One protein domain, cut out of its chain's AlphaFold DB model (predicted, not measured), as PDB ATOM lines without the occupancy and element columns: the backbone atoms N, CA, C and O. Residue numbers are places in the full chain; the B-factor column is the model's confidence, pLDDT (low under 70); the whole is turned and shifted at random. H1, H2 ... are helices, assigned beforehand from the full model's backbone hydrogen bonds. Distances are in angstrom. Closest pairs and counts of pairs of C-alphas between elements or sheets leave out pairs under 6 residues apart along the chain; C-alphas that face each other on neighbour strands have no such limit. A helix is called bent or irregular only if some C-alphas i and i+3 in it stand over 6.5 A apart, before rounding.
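What this domain is: This is residues 29 to 158 of the 608 residues of a protein of Trichinella pseudospiralis (UniProt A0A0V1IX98). One long helix, H6, runs along most of an elongated domain; H3, H4 and H5 gather along its first part as an up-and-down bundle, and a smaller group, H2 and H7 side by side with the short H1 at a corner of H2, sits toward its far end. H5 is sharply kinked near residue 98 and folds back on itself. The 130 printed residues hold seven named helices, H1 to H7 in chain order, and no named strand; the class is all helix. The whole is compact, with a radius of gyration of the C-alphas of 16.1 A, and spans 49 by 29 by 18 A.

How they stand to each other: H6, residues 115 to 147, is irregular, with C-alphas 140 and 143 7.9 A apart, and has a kink of 53 degrees near residue 141. H5, residues 91 to 110, touches residues 118 to 133 of H6, the closest C-alphas being those of Thr 97 and Ala 129, 5.2 A apart; the two form a hairpin at a shallow tilt of 12 degrees, opposite ways. H5 is irregular too: C-alphas 97 and 100 are 9.3 A apart, and its kink is 121 degrees. H3, residues 53 to 69, touches H6, closest at the C-alphas of Leu 68 and Gly 119, 5.7 A, at a tilt of 37 degrees, only just steep, opposite ways. H4, residues 73 to 89, forms a hairpin with H3, closest at the C-alphas of Ile 64 and Ala 79, 5.2 A. H3, H4, H5 and H6 make the bundle, each running against the one before. H2, residues 35 to 47, touches H7, residues 149 to 156, closest at the C-alphas of Thr 37 and Ala 154, 5.4 A, at a shallow tilt of 10 degrees, opposite ways. H1, residues 29 to 33, and H2 touch only at the corner, closest at the C-alphas of Leu 32 and Leu 38, 4.6 A. H7 and H3 are apart. Every O i to N i+4 pair is within hydrogen-bond range in H1, H2, H3, H4 and H7, against 13 of 16 in H5 and 25 of 29 in H6.

Where its parts are: H6 measures 44.7 A from C-alpha 115 at (-101.673, 183.411, -72.636) to C-alpha 147 at (-85.557, 142.579, -64.133). H4 measures 24.6 A, H3 24.4 A, H2 18.3 A, H5 14.7 A, H7 10.5 A and H1 6.5 A. H1 begins at C-alpha 29, (-94.905, 155.524, -67.298).

The domain as a whole: The C-alphas farthest apart, those of Ser 113 and Ser 149, are 49.4 A apart. The printed part has no cut, and its six links between helices are tight. The mean pLDDT of the printed part is 80.5; residues 29 to 33, 35 to 36, 71, 147, 149 and 152 to 158 are under 70.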
ATOM      1  N   ALA A  29     -94.034 154.364 -67.477       67.25
ATOM      2  CA  ALA A  29     -94.905 155.524 -67.298       67.25
ATOM      3  C   ALA A  29     -95.464 155.670 -65.867       67.25
ATOM      4  O   ALA A  29     -95.456 156.763 -65.303       67.25
ATOM      5  N   GLU A  30     -95.922 154.572 -65.264       66.00
ATOM      6  CA  GLU A  30     -96.483 154.560 -63.907       66.00
ATOM      7  C   GLU A  30     -95.368 154.608 -62.854       66.00
ATOM      8  O   GLU A  30     -95.485 155.305 -61.845       66.00
ATOM      9  N   ALA A  31     -94.219 153.988 -63.149       62.72
ATOM     10  CA  ALA A  31     -93.014 154.098 -62.334       62.72
ATOM     11  C   ALA A  31     -92.436 155.528 -62.304       62.72
ATOM     12  O   ALA A  31     -91.880 155.945 -61.292       62.72
ATOM     13  N   LEU A  32     -92.572 156.314 -63.372       66.94
ATOM     14  CA  LEU A  32     -92.134 157.714 -63.393       66.94
ATOM     15  C   LEU A  32     -93.136 158.667 -62.715       66.94
ATOM     16  O   LEU A  32     -92.777 159.806 -62.410       66.94
ATOM     17  N   ALA A  33     -94.374 158.223 -62.472       66.31
ATOM     18  CA  ALA A  33     -95.413 159.028 -61.833       66.31
ATOM     19  C   ALA A  33     -95.271 159.075 -60.302       66.31
ATOM     20  O   ALA A  33     -95.549 160.111 -59.690       66.31
ATOM     21  N   GLU A  34     -94.820 157.983 -59.674       70.00
ATOM     22  CA  GLU A  34     -94.571 157.938 -58.233       70.00
ATOM     23  C   GLU A  34     -93.124 158.340 -57.868       70.00
ATOM     24  O   GLU A  34     -92.162 157.866 -58.478       70.00
ATOM     25  N   PRO A  35     -92.911 159.176 -56.829       67.69
ATOM     26  CA  PRO A  35     -91.569 159.630 -56.448       67.69
ATOM     27  C   PRO A  35     -90.599 158.508 -56.043       67.69
ATOM     28  O   PRO A  35     -89.400 158.605 -56.296       67.69
ATOM     29  N   SER A  36     -91.102 157.452 -55.399       64.69
ATOM     30  CA  SER A  36     -90.319 156.294 -54.943       64.69
ATOM     31  C   SER A  36     -89.779 155.469 -56.108       64.69
ATOM     32  O   SER A  36     -88.601 155.111 -56.134       64.69
ATOM     33  N   THR A  37     -90.630 155.195 -57.089       71.94
ATOM     34  CA  THR A  37     -90.297 154.412 -58.281       71.94
ATOM     35  C   THR A  37     -89.472 155.223 -59.276       71.94
ATOM     36  O   THR A  37     -88.542 154.676 -59.865       71.94
ATOM     37  N   LEU A  38     -89.704 156.538 -59.380       78.19
ATOM     38  CA  LEU A  38     -88.860 157.449 -60.155       78.19
ATOM     39  C   LEU A  38     -87.429 157.455 -59.609       78.19
ATOM     40  O   LEU A  38     -86.467 157.372 -60.370       78.19
ATOM     41  N   PHE A  39     -87.278 157.522 -58.284       77.31
ATOM     42  CA  PHE A  39     -85.966 157.481 -57.645       77.31
ATOM     43  C   PHE A  39     -85.240 156.156 -57.906       77.31
ATOM     44  O   PHE A  39     -84.052 156.155 -58.229       77.31
ATOM     45  N   ALA A  40     -85.955 155.033 -57.823       76.38
ATOM     46  CA  ALA A  40     -85.396 153.727 -58.148       76.38
ATOM     47  C   ALA A  40     -84.972 153.624 -59.619       76.38
ATOM     48  O   ALA A  40     -83.884 153.125 -59.900       76.38
ATOM     49  N   PHE A  41     -85.774 154.159 -60.543       82.00
ATOM     50  CA  PHE A  41     -85.433 154.196 -61.962       82.00
ATOM     51  C   PHE A  41     -84.203 155.067 -62.244       82.00
ATOM     52  O   PHE A  41     -83.307 154.661 -62.976       82.00
ATOM     53  N   VAL A  42     -84.096 156.233 -61.600       81.00
ATOM     54  CA  VAL A  42     -82.912 157.102 -61.709       81.00
ATOM     55  C   VAL A  42     -81.656 156.413 -61.170       81.00
ATOM     56  O   VAL A  42     -80.586 156.554 -61.759       81.00
ATOM     57  N   ASN A  43     -81.756 155.664 -60.070       80.00
ATOM     58  CA  ASN A  43     -80.619 154.910 -59.538       80.00
ATOM     59  C   ASN A  43     -80.228 153.742 -60.442       80.00
ATOM     60  O   ASN A  43     -79.039 153.511 -60.639       80.00
ATOM     61  N   TYR A  44     -81.209 153.068 -61.036       85.44
ATOM     62  CA  TYR A  44     -80.969 152.059 -62.059       85.44
ATOM     63  C   TYR A  44     -80.218 152.648 -63.265       85.44
ATOM     64  O   TYR A  44     -79.178 152.117 -63.645       85.44
ATOM     65  N   LEU A  45     -80.662 153.786 -63.812       83.94
ATOM     66  CA  LEU A  45     -79.969 154.433 -64.935       83.94
ATOM     67  C   LEU A  45     -78.542 154.856 -64.569       83.94
ATOM     68  O   LEU A  45     -77.632 154.694 -65.374       83.94
ATOM     69  N   LYS A  46     -78.324 155.350 -63.345       82.31
ATOM     70  CA  LYS A  46     -76.974 155.664 -62.849       82.31
ATOM     71  C   LYS A  46     -76.089 154.424 -62.760       82.31
ATOM     72  O   LYS A  46     -74.923 154.503 -63.128       82.31
ATOM     73  N   HIS A  47     -76.637 153.309 -62.278       81.75
ATOM     74  CA  HIS A  47     -75.924 152.038 -62.196       81.75
ATOM     75  C   HIS A  47     -75.550 151.514 -63.589       81.75
ATOM     76  O   HIS A  47     -74.431 151.065 -63.796       81.75
ATOM     77  N   GLU A  48     -76.442 151.645 -64.571       79.25
ATOM     78  CA  GLU A  48     -76.141 151.298 -65.967       79.25
ATOM     79  C   GLU A  48     -75.320 152.359 -66.721       79.25
ATOM     80  O   GLU A  48     -75.086 152.213 -67.919       79.25
ATOM     81  N   ARG A  49     -74.875 153.431 -66.045       79.69
ATOM     82  CA  ARG A  49     -74.169 154.580 -66.650       79.69
ATOM     83  C   ARG A  49     -74.924 155.179 -67.855       79.69
ATOM     84  O   ARG A  49     -74.315 155.723 -68.772       79.69
ATOM     85  N   ALA A  50     -76.254 155.090 -67.847       82.06
ATOM     86  CA  ALA A  50     -77.125 155.615 -68.889       82.06
ATOM     87  C   ALA A  50     -77.374 157.122 -68.714       82.06
ATOM     88  O   ALA A  50     -77.358 157.653 -67.598       82.06
ATOM     89  N   ASP A  51     -77.635 157.817 -69.825       81.69
ATOM     90  CA  ASP A  51     -77.884 159.257 -69.802       81.69
ATOM     91  C   ASP A  51     -79.189 159.600 -69.059       81.69
ATOM     92  O   ASP A  51     -80.245 158.990 -69.239       81.69
ATOM     93  N   LEU A  52     -79.102 160.620 -68.210       86.12
ATOM     94  CA  LEU A  52     -80.194 161.141 -67.394       86.12
ATOM     95  C   LEU A  52     -80.947 162.280 -68.091       86.12
ATOM     96  O   LEU A  52     -82.019 162.666 -67.608       86.12
ATOM     97  N   ALA A  53     -80.417 162.840 -69.185       84.00
ATOM     98  CA  ALA A  53     -81.063 163.926 -69.919       84.00
ATOM     99  C   ALA A  53     -82.508 163.587 -70.343       84.00
ATOM    100  O   ALA A  53     -83.391 164.410 -70.072       84.00
ATOM    101  N   PRO A  54     -82.819 162.363 -70.830       85.19
ATOM    102  CA  PRO A  54     -84.185 162.002 -71.195       85.19
ATOM    103  C   PRO A  54     -85.185 162.041 -70.040       85.19
ATOM    104  O   PRO A  54     -86.324 162.478 -70.206       85.19
ATOM    105  N   VAL A  55     -84.754 161.643 -68.842       85.50
ATOM    106  CA  VAL A  55     -85.605 161.669 -67.644       85.50
ATOM    107  C   VAL A  55     -85.818 163.103 -67.161       85.50
ATOM    108  O   VAL A  55     -86.944 163.477 -66.829       85.50
ATOM    109  N   ARG A  56     -84.772 163.942 -67.175       83.81
ATOM    110  CA  ARG A  56     -84.888 165.375 -66.831       83.81
ATOM    111  C   ARG A  56     -85.847 166.102 -67.771       83.81
ATOM    112  O   ARG A  56     -86.671 166.900 -67.315       83.81
ATOM    113  N   PHE A  57     -85.779 165.780 -69.059       86.12
ATOM    114  CA  PHE A  57     -86.694 166.290 -70.069       86.12
ATOM    115  C   PHE A  57     -88.147 165.872 -69.791       86.12
ATOM    116  O   PHE A  57     -89.046 166.718 -69.800       86.12
ATOM    117  N   LEU A  58     -88.401 164.600 -69.458       85.06
ATOM    118  CA  LEU A  58     -89.747 164.127 -69.098       85.06
ATOM    119  C   LEU A  58     -90.328 164.849 -67.878       85.06
ATOM    120  O   LEU A  58     -91.496 165.239 -67.897       85.06
ATOM    121  N   CYS A  59     -89.524 165.062 -66.834       83.69
ATOM    122  CA  CYS A  59     -89.968 165.800 -65.653       83.69
ATOM    123  C   CYS A  59     -90.330 167.252 -65.996       83.69
ATOM    124  O   CYS A  59     -91.388 167.735 -65.595       83.69
ATOM    125  N   SER A  60     -89.479 167.921 -66.777       84.62
ATOM    126  CA  SER A  60     -89.651 169.334 -67.133       84.62
ATOM    127  C   SER A  60     -90.858 169.553 -68.055       84.62
ATOM    128  O   SER A  60     -91.674 170.442 -67.822       84.62
ATOM    129  N   THR A  61     -91.044 168.689 -69.057       86.56
ATOM    130  CA  THR A  61     -92.219 168.730 -69.947       86.56
ATOM    131  C   THR A  61     -93.526 168.479 -69.188       86.56
ATOM    132  O   THR A  61     -94.503 169.195 -69.406       86.56
ATOM    133  N   ASN A  62     -93.552 167.526 -68.247       86.44
ATOM    134  CA  ASN A  62     -94.735 167.266 -67.422       86.44
ATOM    135  C   ASN A  62     -95.075 168.457 -66.509       86.44
ATOM    136  O   ASN A  62     -96.241 168.827 -66.375       86.44
ATOM    137  N   GLU A  63     -94.068 169.104 -65.916       85.12
ATOM    138  CA  GLU A  63     -94.266 170.287 -65.073       85.12
ATOM    139  C   GLU A  63     -94.918 171.443 -65.852       85.12
ATOM    140  O   GLU A  63     -95.904 172.029 -65.388       85.12
ATOM    141  N   ILE A  64     -94.427 171.719 -67.064       85.31
ATOM    142  CA  ILE A  64     -94.991 172.737 -67.958       85.31
ATOM    143  C   ILE A  64     -96.431 172.367 -68.347       85.31
ATOM    144  O   ILE A  64     -97.333 173.196 -68.211       85.31
ATOM    145  N   LEU A  65     -96.695 171.118 -68.747       85.94
ATOM    146  CA  LEU A  65     -98.044 170.653 -69.108       85.94
ATOM    147  C   LEU A  65     -99.044 170.782 -67.947       85.94
ATOM    148  O   LEU A  65    -100.190 171.194 -68.150       85.94
ATOM    149  N   VAL A  66     -98.623 170.483 -66.714       83.88
ATOM    150  CA  VAL A  66     -99.456 170.657 -65.512       83.88
ATOM    151  C   VAL A  66     -99.759 172.135 -65.255       83.88
ATOM    152  O   VAL A  66    -100.885 172.466 -64.869       83.88
ATOM    153  N   LYS A  67     -98.791 173.034 -65.478       81.94
ATOM    154  CA  LYS A  67     -98.991 174.489 -65.351       81.94
ATOM    155  C   LYS A  67     -99.956 175.022 -66.409       81.94
ATOM    156  O   LYS A  67    -100.831 175.814 -66.062       81.94
ATOM    157  N   LEU A  68     -99.865 174.532 -67.647       82.81
ATOM    158  CA  LEU A  68    -100.767 174.904 -68.741       82.81
ATOM    159  C   LEU A  68    -102.210 174.429 -68.506       82.81
ATOM    160  O   LEU A  68    -103.149 175.174 -68.776       82.81
ATOM    161  N   ARG A  69    -102.411 173.230 -67.937       80.75
ATOM    162  CA  ARG A  69    -103.757 172.672 -67.681       80.75
ATOM    163  C   ARG A  69    -104.570 173.470 -66.656       80.75
ATOM    164  O   ARG A  69    -105.795 173.452 -66.709       80.75
ATOM    165  N   LYS A  70    -103.913 174.141 -65.705       76.19
ATOM    166  CA  LYS A  70    -104.595 174.882 -64.628       76.19
ATOM    167  C   LYS A  70    -105.096 176.269 -65.052       76.19
ATOM    168  O   LYS A  70    -105.866 176.854 -64.305       76.19
ATOM    169  N   GLY A  71    -104.690 176.782 -66.217       68.25
ATOM    170  CA  GLY A  71    -105.277 177.978 -66.840       68.25
ATOM    171  C   GLY A  71    -104.988 179.338 -66.182       68.25
ATOM    172  O   GLY A  71    -105.395 180.355 -66.733       68.25
ATOM    173  N   ASP A  72    -104.281 179.401 -65.048       77.19
ATOM    174  CA  ASP A  72    -103.967 180.679 -64.389       77.19
ATOM    175  C   ASP A  72    -102.951 181.506 -65.194       77.19
ATOM    176  O   ASP A  72    -101.860 181.019 -65.504       77.19
ATOM    177  N   VAL A  73    -103.250 182.788 -65.435       77.38
ATOM    178  CA  VAL A  73    -102.416 183.713 -66.235       77.38
ATOM    179  C   VAL A  73    -100.957 183.748 -65.757       77.38
ATOM    180  O   VAL A  73    -100.032 183.608 -66.556       77.38
ATOM    181  N   GLU A  74    -100.723 183.830 -64.445       79.88
ATOM    182  CA  GLU A  74     -99.362 183.809 -63.893       79.88
ATOM    183  C   GLU A  74     -98.644 182.465 -64.074       79.88
ATOM    184  O   GLU A  74     -97.421 182.408 -64.207       79.88
ATOM    185  N   ARG A  75     -99.377 181.344 -64.016       80.44
ATOM    186  CA  ARG A  75     -98.786 180.010 -64.211       80.44
ATOM    187  C   ARG A  75     -98.417 179.800 -65.670       80.44
ATOM    188  O   ARG A  75     -97.389 179.185 -65.925       80.44
ATOM    189  N   VAL A  76     -99.202 180.353 -66.590       82.31
ATOM    190  CA  VAL A  76     -98.898 180.361 -68.021       82.31
ATOM    191  C   VAL A  76     -97.656 181.211 -68.315       82.31
ATOM    192  O   VAL A  76     -96.787 180.764 -69.059       82.31
ATOM    193  N   ALA A  77     -97.502 182.371 -67.670       81.38
ATOM    194  CA  ALA A  77     -96.285 183.183 -67.785       81.38
ATOM    195  C   ALA A  77     -95.034 182.446 -67.264       81.38
ATOM    196  O   ALA A  77     -93.996 182.431 -67.921       81.38
ATOM    197  N   ARG A  78     -95.138 181.755 -66.119       84.19
ATOM    198  CA  ARG A  78     -94.052 180.901 -65.597       84.19
ATOM    199  C   ARG A  78     -93.739 179.723 -66.527       84.19
ATOM    200  O   ARG A  78     -92.573 179.464 -66.805       84.19
ATOM    201  N   ALA A  79     -94.770 179.060 -67.051       85.88
ATOM    202  CA  ALA A  79     -94.631 177.969 -68.014       85.88
ATOM    203  C   ALA A  79     -93.934 178.419 -69.306       85.88
ATOM    204  O   ALA A  79     -93.166 177.656 -69.879       85.88
ATOM    205  N   ARG A  80     -94.157 179.664 -69.747       86.56
ATOM    206  CA  ARG A  80     -93.462 180.249 -70.900       86.56
ATOM    207  C   ARG A  80     -91.959 180.383 -70.672       86.56
ATOM    208  O   ARG A  80     -91.189 179.961 -71.528       86.56
ATOM    209  N   ASN A  81     -91.548 180.921 -69.527       87.50
ATOM    210  CA  ASN A  81     -90.125 181.070 -69.203       87.50
ATOM    211  C   ASN A  81     -89.428 179.705 -69.090       87.50
ATOM    212  O   ASN A  81     -88.312 179.528 -69.568       87.50
ATOM    213  N   GLU A  82     -90.105 178.724 -68.492       86.38
ATOM    214  CA  GLU A  82     -89.592 177.354 -68.382       86.38
ATOM    215  C   GLU A  82     -89.528 176.637 -69.731       86.38
ATOM    216  O   GLU A  82     -88.587 175.884 -69.967       86.38
ATOM    217  N   LEU A  83     -90.483 176.890 -70.628       88.00
ATOM    218  CA  LEU A  83     -90.442 176.367 -71.990       88.00
ATOM    219  C   LEU A  83     -89.263 176.945 -72.773       88.00
ATOM    220  O   LEU A  83     -88.584 176.190 -73.455       88.00
ATOM    221  N   HIS A  84     -88.992 178.246 -72.646       87.19
ATOM    222  CA  HIS A  84     -87.823 178.861 -73.275       87.19
ATOM    223  C   HIS A  84     -86.527 178.194 -72.794       87.19
ATOM    224  O   HIS A  84     -85.737 177.728 -73.605       87.19
ATOM    225  N   GLN A  85     -86.369 178.038 -71.473       86.94
ATOM    226  CA  GLN A  85     -85.216 177.346 -70.890       86.94
ATOM    227  C   GLN A  85     -85.105 175.886 -71.358       86.94
ATOM    228  O   GLN A  85     -84.001 175.389 -71.568       86.94
ATOM    229  N   LEU A  86     -86.231 175.185 -71.501       87.75
ATOM    230  CA  LEU A  86     -86.260 173.801 -71.964       87.75
ATOM    231  C   LEU A  86     -85.856 173.679 -73.439       87.75
ATOM    232  O   LEU A  86     -85.119 172.755 -73.772       87.75
ATOM    233  N   CYS A  87     -86.299 174.604 -74.295       85.56
ATOM    234  CA  CYS A  87     -85.876 174.665 -75.694       85.56
ATOM    235  C   CYS A  87     -84.364 174.888 -75.813       85.56
ATOM    236  O   CYS A  87     -83.721 174.202 -76.598       85.56
ATOM    237  N   ASP A  88     -83.794 175.765 -74.982       84.00
ATOM    238  CA  ASP A  88     -82.356 176.049 -74.997       84.00
ATOM    239  C   ASP A  88     -81.515 174.868 -74.470       84.00
ATOM    240  O   ASP A  88     -80.420 174.605 -74.958       84.00
ATOM    241  N   GLN A  89     -82.009 174.149 -73.455       83.19
ATOM    242  CA  GLN A  89     -81.259 173.076 -72.783       83.19
ATOM    243  C   GLN A  89     -81.378 171.702 -73.452       83.19
ATOM    244  O   GLN A  89     -80.524 170.847 -73.223       83.19
ATOM    245  N   HIS A  90     -82.441 171.458 -74.221       83.69
ATOM    246  CA  HIS A  90     -82.778 170.132 -74.750       83.69
ATOM    247  C   HIS A  90     -83.129 170.152 -76.250       83.69
ATOM    248  O   HIS A  90     -83.961 169.354 -76.689       83.69
ATOM    249  N   ASP A  91     -82.503 171.032 -77.041       82.50
ATOM    250  CA  ASP A  91     -82.797 171.199 -78.476       82.50
ATOM    251  C   ASP A  91     -82.686 169.877 -79.261       82.50
ATOM    252  O   ASP A  91     -83.634 169.465 -79.932       82.50
ATOM    253  N   ASP A  92     -81.598 169.123 -79.077       81.69
ATOM    254  CA  ASP A  92     -81.386 167.827 -79.747       81.69
ATOM    255  C   ASP A  92     -82.490 166.805 -79.422       81.69
ATOM    256  O   ASP A  92     -82.954 166.025 -80.265       81.69
ATOM    257  N   GLN A  93     -82.965 166.822 -78.176       82.12
ATOM    258  CA  GLN A  93     -83.997 165.902 -77.716       82.12
ATOM    259  C   GLN A  93     -85.396 166.307 -78.207       82.12
ATOM    260  O   GLN A  93     -86.240 165.452 -78.486       82.12
ATOM    261  N   LEU A  94     -85.650 167.605 -78.370       83.00
ATOM    262  CA  LEU A  94     -86.870 168.113 -78.996       83.00
ATOM    263  C   LEU A  94     -86.912 167.787 -80.488       83.00
ATOM    264  O   LEU A  94     -87.926 167.281 -80.976       83.00
ATOM    265  N   ARG A  95     -85.804 168.006 -81.202       84.06
ATOM    266  CA  ARG A  95     -85.692 167.699 -82.633       84.06
ATOM    267  C   ARG A  95     -85.876 166.213 -82.913       84.06
ATOM    268  O   ARG A  95     -86.605 165.855 -83.832       84.06
ATOM    269  N   SER A  96     -85.292 165.343 -82.089       83.31
ATOM    270  CA  SER A  96     -85.445 163.888 -82.243       83.31
ATOM    271  C   SER A  96     -86.855 163.367 -81.935       83.31
ATOM    272  O   SER A  96     -87.234 162.317 -82.451       83.31
ATOM    273  N   THR A  97     -87.652 164.078 -81.129       82.69
ATOM    274  CA  THR A  97     -88.976 163.596 -80.688       82.69
ATOM    275  C   THR A  97     -90.148 164.220 -81.439       82.69
ATOM    276  O   THR A  97     -91.094 163.505 -81.766       82.69
ATOM    277  N   VAL A  98     -90.107 165.525 -81.728       81.12
ATOM    278  CA  VAL A  98     -91.196 166.258 -82.411       81.12
ATOM    279  C   VAL A  98     -90.828 166.658 -83.844       81.12
ATOM    280  O   VAL A  98     -91.699 167.066 -84.612       81.12
ATOM    281  N   GLY A  99     -89.553 166.529 -84.226       85.19
ATOM    282  CA  GLY A  99     -89.044 166.977 -85.520       85.19
ATOM    283  C   GLY A  99     -88.958 168.502 -85.644       85.19
ATOM    284  O   GLY A  99     -89.478 169.255 -84.819       85.19
ATOM    285  N   GLU A 100     -88.337 168.962 -86.729       84.31
ATOM    286  CA  GLU A 100     -88.123 170.391 -87.022       84.31
ATOM    287  C   GLU A 100     -89.438 171.195 -87.064       84.31
ATOM    288  O   GLU A 100     -89.521 172.306 -86.544       84.31
ATOM    289  N   ALA A 101     -90.513 170.606 -87.599       81.00
ATOM    290  CA  ALA A 101     -91.828 171.251 -87.649       81.00
ATOM    291  C   ALA A 101     -92.436 171.475 -86.250       81.00
ATOM    292  O   ALA A 101     -93.090 172.489 -86.005       81.00
ATOM    293  N   GLY A 102     -92.211 170.543 -85.321       82.94
ATOM    294  CA  GLY A 102     -92.667 170.660 -83.939       82.94
ATOM    295  C   GLY A 102     -91.893 171.706 -83.147       82.94
ATOM    296  O   GLY A 102     -92.490 172.480 -82.397       82.94
ATOM    297  N   VAL A 103     -90.576 171.772 -83.356       86.19
ATOM    298  CA  VAL A 103     -89.705 172.789 -82.749       86.19
ATOM    299  C   VAL A 103     -90.074 174.184 -83.253       86.19
ATOM    300  O   VAL A 103     -90.280 175.089 -82.445       86.19
ATOM    301  N   ALA A 104     -90.279 174.345 -84.563       85.50
ATOM    302  CA  ALA A 104     -90.735 175.605 -85.146       85.50
ATOM    303  C   ALA A 104     -92.103 176.046 -84.592       85.50
ATOM    304  O   ALA A 104     -92.313 177.228 -84.312       85.50
ATOM    305  N   ALA A 105     -93.028 175.105 -84.365       85.38
ATOM    306  CA  ALA A 105     -94.321 175.400 -83.747       85.38
ATOM    307  C   ALA A 105     -94.182 175.875 -82.288       85.38
ATOM    308  O   ALA A 105     -94.865 176.819 -81.885       85.38
ATOM    309  N   LEU A 106     -93.276 175.277 -81.505       87.00
ATOM    310  CA  LEU A 106     -92.980 175.710 -80.133       87.00
ATOM    311  C   LEU A 106     -92.326 177.099 -80.098       87.00
ATOM    312  O   LEU A 106     -92.719 177.942 -79.291       87.00
ATOM    313  N   GLN A 107     -91.380 177.366 -81.002       87.31
ATOM    314  CA  GLN A 107     -90.723 178.672 -81.127       87.31
ATOM    315  C   GLN A 107     -91.701 179.770 -81.574       87.31
ATOM    316  O   GLN A 107     -91.694 180.866 -81.017       87.31
ATOM    317  N   SER A 108     -92.600 179.467 -82.513       85.62
ATOM    318  CA  SER A 108     -93.677 180.376 -82.929       85.62
ATOM    319  C   SER A 108     -94.655 180.662 -81.782       85.62
ATOM    320  O   SER A 108     -95.038 181.810 -81.537       85.62
ATOM    321  N   ALA A 109     -94.991 179.643 -80.984       85.75
ATOM    322  CA  ALA A 109     -95.844 179.827 -79.816       85.75
ATOM    323  C   ALA A 109     -95.210 180.770 -78.774       85.75
ATOM    324  O   ALA A 109     -95.916 181.614 -78.217       85.75
ATOM    325  N   LEU A 110     -93.891 180.705 -78.550       86.62
ATOM    326  CA  LEU A 110     -93.175 181.602 -77.626       86.62
ATOM    327  C   LEU A 110     -93.295 183.092 -78.001       86.62
ATOM    328  O   LEU A 110     -93.284 183.937 -77.106       86.62
ATOM    329  N   GLN A 111     -93.489 183.413 -79.284       86.12
ATOM    330  CA  GLN A 111     -93.666 184.789 -79.776       86.12
ATOM    331  C   GLN A 111     -95.094 185.330 -79.573       86.12
ATOM    332  O   GLN A 111     -95.352 186.522 -79.737       86.12
ATOM    333  N   THR A 112     -96.050 184.476 -79.200       84.88
ATOM    334  CA  THR A 112     -97.458 184.872 -79.075       84.88
ATOM    335  C   THR A 112     -97.679 185.700 -77.804       84.88
ATOM    336  O   THR A 112     -97.228 185.316 -76.730       84.88
ATOM    337  N   SER A 113     -98.411 186.815 -77.857       75.19
ATOM    338  CA  SER A 113     -98.644 187.659 -76.664       75.19
ATOM    339  C   SER A 113     -99.784 187.164 -75.758       75.19
ATOM    340  O   SER A 113     -99.745 187.389 -74.552       75.19
ATOM    341  N   ASP A 114    -100.770 186.447 -76.308       81.31
ATOM    342  CA  ASP A 114    -101.945 185.968 -75.566       81.31
ATOM    343  C   ASP A 114    -101.659 184.649 -74.800       81.31
ATOM    344  O   ASP A 114    -101.328 183.633 -75.431       81.31
ATOM    345  N   PRO A 115    -101.825 184.614 -73.459       77.12
ATOM    346  CA  PRO A 115    -101.673 183.411 -72.636       77.12
ATOM    347  C   PRO A 115    -102.590 182.243 -73.038       77.12
ATOM    348  O   PRO A 115    -102.180 181.082 -72.958       77.12
ATOM    349  N   ALA A 116    -103.821 182.521 -73.478       76.25
ATOM    350  CA  ALA A 116    -104.794 181.484 -73.820       76.25
ATOM    351  C   ALA A 116    -104.456 180.806 -75.156       76.25
ATOM    352  O   ALA A 116    -104.582 179.586 -75.294       76.25
ATOM    353  N   ILE A 117    -103.992 181.587 -76.135       81.88
ATOM    354  CA  ILE A 117    -103.519 181.068 -77.423       81.88
ATOM    355  C   ILE A 117    -102.201 180.311 -77.227       81.88
ATOM    356  O   ILE A 117    -102.070 179.192 -77.723       81.88
ATOM    357  N   PHE A 118    -101.279 180.857 -76.428       85.94
ATOM    358  CA  PHE A 118    -100.014 180.207 -76.085       85.94
ATOM    359  C   PHE A 118    -100.219 178.800 -75.511       85.94
ATOM    360  O   PHE A 118     -99.633 177.839 -76.009       85.94
ATOM    361  N   GLY A 119    -101.094 178.651 -74.509       81.69
ATOM    362  CA  GLY A 119    -101.339 177.349 -73.889       81.69
ATOM    363  C   GLY A 119    -101.868 176.299 -74.869       81.69
ATOM    364  O   GLY A 119    -101.457 175.141 -74.803       81.69
ATOM    365  N   ARG A 120    -102.726 176.699 -75.820       83.00
ATOM    366  CA  ARG A 120    -103.256 175.793 -76.854       83.00
ATOM    367  C   ARG A 120    -102.203 175.393 -77.885       83.00
ATOM    368  O   ARG A 120    -102.158 174.224 -78.258       83.00
ATOM    369  N   LEU A 121    -101.368 176.335 -78.325       84.44
ATOM    370  CA  LEU A 121    -100.331 176.080 -79.330       84.44
ATOM    371  C   LEU A 121     -99.200 175.195 -78.791       84.44
ATOM    372  O   LEU A 121     -98.686 174.354 -79.521       84.44
ATOM    373  N   VAL A 122     -98.840 175.343 -77.511       87.25
ATOM    374  CA  VAL A 122     -97.747 174.578 -76.887       87.25
ATOM    375  C   VAL A 122     -98.170 173.170 -76.470       87.25
ATOM    376  O   VAL A 122     -97.375 172.239 -76.584       87.25
ATOM    377  N   ALA A 123     -99.400 172.988 -75.978       85.69
ATOM    378  CA  ALA A 123     -99.811 171.729 -75.350       85.69
ATOM    379  C   ALA A 123     -99.655 170.505 -76.269       85.69
ATOM    380  O   ALA A 123     -99.162 169.473 -75.818       85.69
ATOM    381  N   GLY A 124    -100.027 170.622 -77.548       87.25
ATOM    382  CA  GLY A 124     -99.945 169.524 -78.517       87.25
ATOM    383  C   GLY A 124     -98.505 169.070 -78.800       87.25
ATOM    384  O   GLY A 124     -98.170 167.922 -78.494       87.25
ATOM    385  N   PRO A 125     -97.634 169.950 -79.333       88.06
ATOM    386  CA  PRO A 125     -96.234 169.620 -79.601       88.06
ATOM    387  C   PRO A 125     -95.479 169.150 -78.352       88.06
ATOM    388  O   PRO A 125     -94.724 168.182 -78.413       88.06
ATOM    389  N   LEU A 126     -95.729 169.769 -77.193       88.25
ATOM    390  CA  LEU A 126     -95.068 169.398 -75.941       88.25
ATOM    391  C   LEU A 126     -95.522 168.024 -75.421       88.25
ATOM    392  O   LEU A 126     -94.707 167.248 -74.922       88.25
ATOM    393  N   GLN A 127     -96.808 167.684 -75.567       88.06
ATOM    394  CA  GLN A 127     -97.320 166.354 -75.231       88.06
ATOM    395  C   GLN A 127     -96.769 165.280 -76.179       88.06
ATOM    396  O   GLN A 127     -96.465 164.169 -75.731       88.06
ATOM    397  N   ALA A 128     -96.599 165.605 -77.464       86.69
ATOM    398  CA  ALA A 128     -95.937 164.726 -78.424       86.69
ATOM    399  C   ALA A 128     -94.468 164.483 -78.035       86.69
ATOM    400  O   ALA A 128     -94.047 163.328 -77.977       86.69
ATOM    401  N   ALA A 129     -93.732 165.535 -77.655       87.12
ATOM    402  CA  ALA A 129     -92.348 165.438 -77.179       87.12
ATOM    403  C   ALA A 129     -92.219 164.550 -75.932       87.12
ATOM    404  O   ALA A 129     -91.368 163.656 -75.859       87.12
ATOM    405  N   HIS A 130     -93.109 164.771 -74.959       87.38
ATOM    406  CA  HIS A 130     -93.176 163.999 -73.723       87.38
ATOM    407  C   HIS A 130     -93.443 162.515 -74.010       87.38
ATOM    408  O   HIS A 130     -92.703 161.639 -73.567       87.38
ATOM    409  N   THR A 131     -94.458 162.222 -74.824       87.38
ATOM    410  CA  THR A 131     -94.833 160.844 -75.173       87.38
ATOM    411  C   THR A 131     -93.743 160.146 -75.992       87.38
ATOM    412  O   THR A 131     -93.475 158.965 -75.782       87.38
ATOM    413  N   GLY A 132     -93.096 160.864 -76.916       84.81
ATOM    414  CA  GLY A 132     -91.996 160.343 -77.726       84.81
ATOM    415  C   GLY A 132     -90.789 159.948 -76.877       84.81
ATOM    416  O   GLY A 132     -90.284 158.832 -77.006       84.81
ATOM    417  N   THR A 133     -90.388 160.815 -75.944       86.94
ATOM    418  CA  THR A 133     -89.282 160.531 -75.014       86.94
ATOM    419  C   THR A 133     -89.602 159.354 -74.093       86.94
ATOM    420  O   THR A 133     -88.746 158.505 -73.851       86.94
ATOM    421  N   LEU A 134     -90.840 159.270 -73.600       86.69
ATOM    422  CA  LEU A 134     -91.271 158.175 -72.735       86.69
ATOM    423  C   LEU A 134     -91.184 156.828 -73.460       86.69
ATOM    424  O   LEU A 134     -90.567 155.899 -72.947       86.69
ATOM    425  N   LYS A 135     -91.694 156.754 -74.696       85.75
ATOM    426  CA  LYS A 135     -91.605 155.546 -75.531       85.75
ATOM    427  C   LYS A 135     -90.167 155.148 -75.854       85.75
ATOM    428  O   LYS A 135     -89.867 153.962 -75.964       85.75
ATOM    429  N   MET A 136     -89.276 156.122 -76.041       85.94
ATOM    430  CA  MET A 136     -87.850 155.859 -76.242       85.94
ATOM    431  C   MET A 136     -87.240 155.188 -75.004       85.94
ATOM    432  O   MET A 136     -86.563 154.168 -75.136       85.94
ATOM    433  N   LEU A 137     -87.516 155.719 -73.809       85.19
ATOM    434  CA  LEU A 137     -87.042 155.143 -72.551       85.19
ATOM    435  C   LEU A 137     -87.654 153.765 -72.271       85.19
ATOM    436  O   LEU A 137     -86.933 152.866 -71.847       85.19
ATOM    437  N   GLU A 138     -88.941 153.573 -72.563       84.12
ATOM    438  CA  GLU A 138     -89.618 152.276 -72.445       84.12
ATOM    439  C   GLU A 138     -88.925 151.217 -73.306       84.12
ATOM    440  O   GLU A 138     -88.467 150.191 -72.805       84.12
ATOM    441  N   ARG A 139     -88.719 151.510 -74.594       83.75
ATOM    442  CA  ARG A 139     -88.041 150.589 -75.518       83.75
ATOM    443  C   ARG A 139     -86.623 150.236 -75.082       83.75
ATOM    444  O   ARG A 139     -86.171 149.127 -75.351       83.75
ATOM    445  N   ARG A 140     -85.905 151.181 -74.469       82.88
ATOM    446  CA  ARG A 140     -84.489 151.007 -74.130       82.88
ATOM    447  C   ARG A 140     -84.273 150.320 -72.786       82.88
ATOM    448  O   ARG A 140     -83.344 149.525 -72.681       82.88
ATOM    449  N   HIS A 141     -85.098 150.636 -71.789       83.94
ATOM    450  CA  HIS A 141     -84.816 150.315 -70.390       83.94
ATOM    451  C   HIS A 141     -85.939 149.569 -69.668       83.94
ATOM    452  O   HIS A 141     -85.694 149.074 -68.576       83.94
ATOM    453  N   GLU A 142     -87.153 149.450 -70.214       79.94
ATOM    454  CA  GLU A 142     -88.277 148.873 -69.461       79.94
ATOM    455  C   GLU A 142     -88.037 147.414 -69.057       79.94
ATOM    456  O   GLU A 142     -88.234 147.045 -67.900       79.94
ATOM    457  N   THR A 143     -87.588 146.578 -69.991       76.62
ATOM    458  CA  THR A 143     -87.364 145.149 -69.737       76.62
ATOM    459  C   THR A 143     -86.223 144.924 -68.748       76.62
ATOM    460  O   THR A 143     -86.377 144.151 -67.803       76.62
ATOM    461  N   ALA A 144     -85.110 145.635 -68.929       78.81
ATOM    462  CA  ALA A 144     -83.943 145.562 -68.056       78.81
ATOM    463  C   ALA A 144     -84.241 146.132 -66.659       78.81
ATOM    464  O   ALA A 144     -83.922 145.504 -65.649       78.81
ATOM    465  N   PHE A 145     -84.968 147.250 -66.576       80.19
ATOM    466  CA  PHE A 145     -85.402 147.821 -65.306       80.19
ATOM    467  C   PHE A 145     -86.339 146.879 -64.546       80.19
ATOM    468  O   PHE A 145     -86.111 146.645 -63.362       80.19
ATOM    469  N   ARG A 146     -87.335 146.264 -65.203       71.75
ATOM    470  CA  ARG A 146     -88.249 145.292 -64.564       71.75
ATOM    471  C   ARG A 146     -87.530 144.062 -64.004       71.75
ATOM    472  O   ARG A 146     -88.011 143.453 -63.050       71.75
ATOM    473  N   GLN A 147     -86.398 143.688 -64.595       68.69
ATOM    474  CA  GLN A 147     -85.557 142.579 -64.133       68.69
ATOM    475  C   GLN A 147     -84.532 143.007 -63.073       68.69
ATOM    476  O   GLN A 147     -83.903 142.152 -62.450       68.69
ATOM    477  N   SER A 148     -84.376 144.312 -62.841       71.81
ATOM    478  CA  SER A 148     -83.415 144.850 -61.885       71.81
ATOM    479  C   SER A 148     -83.872 144.685 -60.432       71.81
ATOM    480  O   SER A 148     -85.063 144.728 -60.099       71.81
ATOM    481  N   SER A 149     -82.896 144.577 -59.530       66.88
ATOM    482  CA  SER A 149     -83.128 144.614 -58.082       66.88
ATOM    483  C   SER A 149     -83.766 145.936 -57.629       66.88
ATOM    484  O   SER A 149     -84.559 145.938 -56.687       66.88
ATOM    485  N   PHE A 150     -83.493 147.042 -58.334       75.06
ATOM    486  CA  PHE A 150     -84.043 148.372 -58.053       75.06
ATOM    487  C   PHE A 150     -85.565 148.427 -58.216       75.06
ATOM    488  O   PHE A 150     -86.252 148.978 -57.354       75.06
ATOM    489  N   TYR A 151     -86.109 147.825 -59.277       71.88
ATOM    490  CA  TYR A 151     -87.557 147.739 -59.484       71.88
ATOM    491  C   TYR A 151     -88.226 146.903 -58.388       71.88
ATOM    492  O   TYR A 151     -89.223 147.324 -57.800       71.88
ATOM    493  N   PHE A 152     -87.636 145.759 -58.033       65.19
ATOM    494  CA  PHE A 152     -88.156 144.914 -56.958       65.19
ATOM    495  C   PHE A 152     -88.165 145.641 -55.604       65.19
ATOM    496  O   PHE A 152     -89.164 145.604 -54.882       65.19
ATOM    497  N   GLN A 153     -87.082 146.348 -55.270       64.31
ATOM    498  CA  GLN A 153     -87.000 147.133 -54.040       64.31
ATOM    499  C   GLN A 153     -88.046 148.255 -54.016       64.31
ATOM    500  O   GLN A 153     -88.686 148.464 -52.986       64.31
ATOM    501  N   ALA A 154     -88.268 148.933 -55.144       67.00
ATOM    502  CA  ALA A 154     -89.246 150.011 -55.247       67.00
ATOM    503  C   ALA A 154     -90.696 149.528 -55.091       67.00
ATOM    504  O   ALA A 154     -91.476 150.162 -54.382       67.00
ATOM    505  N   VAL A 155     -91.049 148.401 -55.718       64.94
ATOM    506  CA  VAL A 155     -92.420 147.863 -55.722       64.94
ATOM    507  C   VAL A 155     -92.756 147.144 -54.409       64.94
ATOM    508  O   VAL A 155     -93.877 147.251 -53.913       64.94
ATOM    509  N   PHE A 156     -91.796 146.428 -53.811       58.06
ATOM    510  CA  PHE A 156     -92.057 145.540 -52.668       58.06
ATOM    511  C   PHE A 156     -91.425 145.991 -51.342       58.06
ATOM    512  O   PHE A 156     -91.744 145.422 -50.295       58.06
ATOM    513  N   SER A 157     -90.560 147.012 -51.342       54.03
ATOM    514  CA  SER A 157     -89.904 147.530 -50.131       54.03
ATOM    515  C   SER A 157     -89.896 149.070 -50.031       54.03
ATOM    516  O   SER A 157     -88.843 149.690 -49.877       54.03
ATOM    517  N   PRO A 158     -91.070 149.730 -50.040       51.03
ATOM    518  CA  PRO A 158     -91.153 151.194 -50.018       51.03
ATOM    519  C   PRO A 158     -90.721 151.854 -48.689       51.03
ATOM    520  O   PRO A 158     -90.700 153.079 -48.603       51.03
TER     521      PRO A 158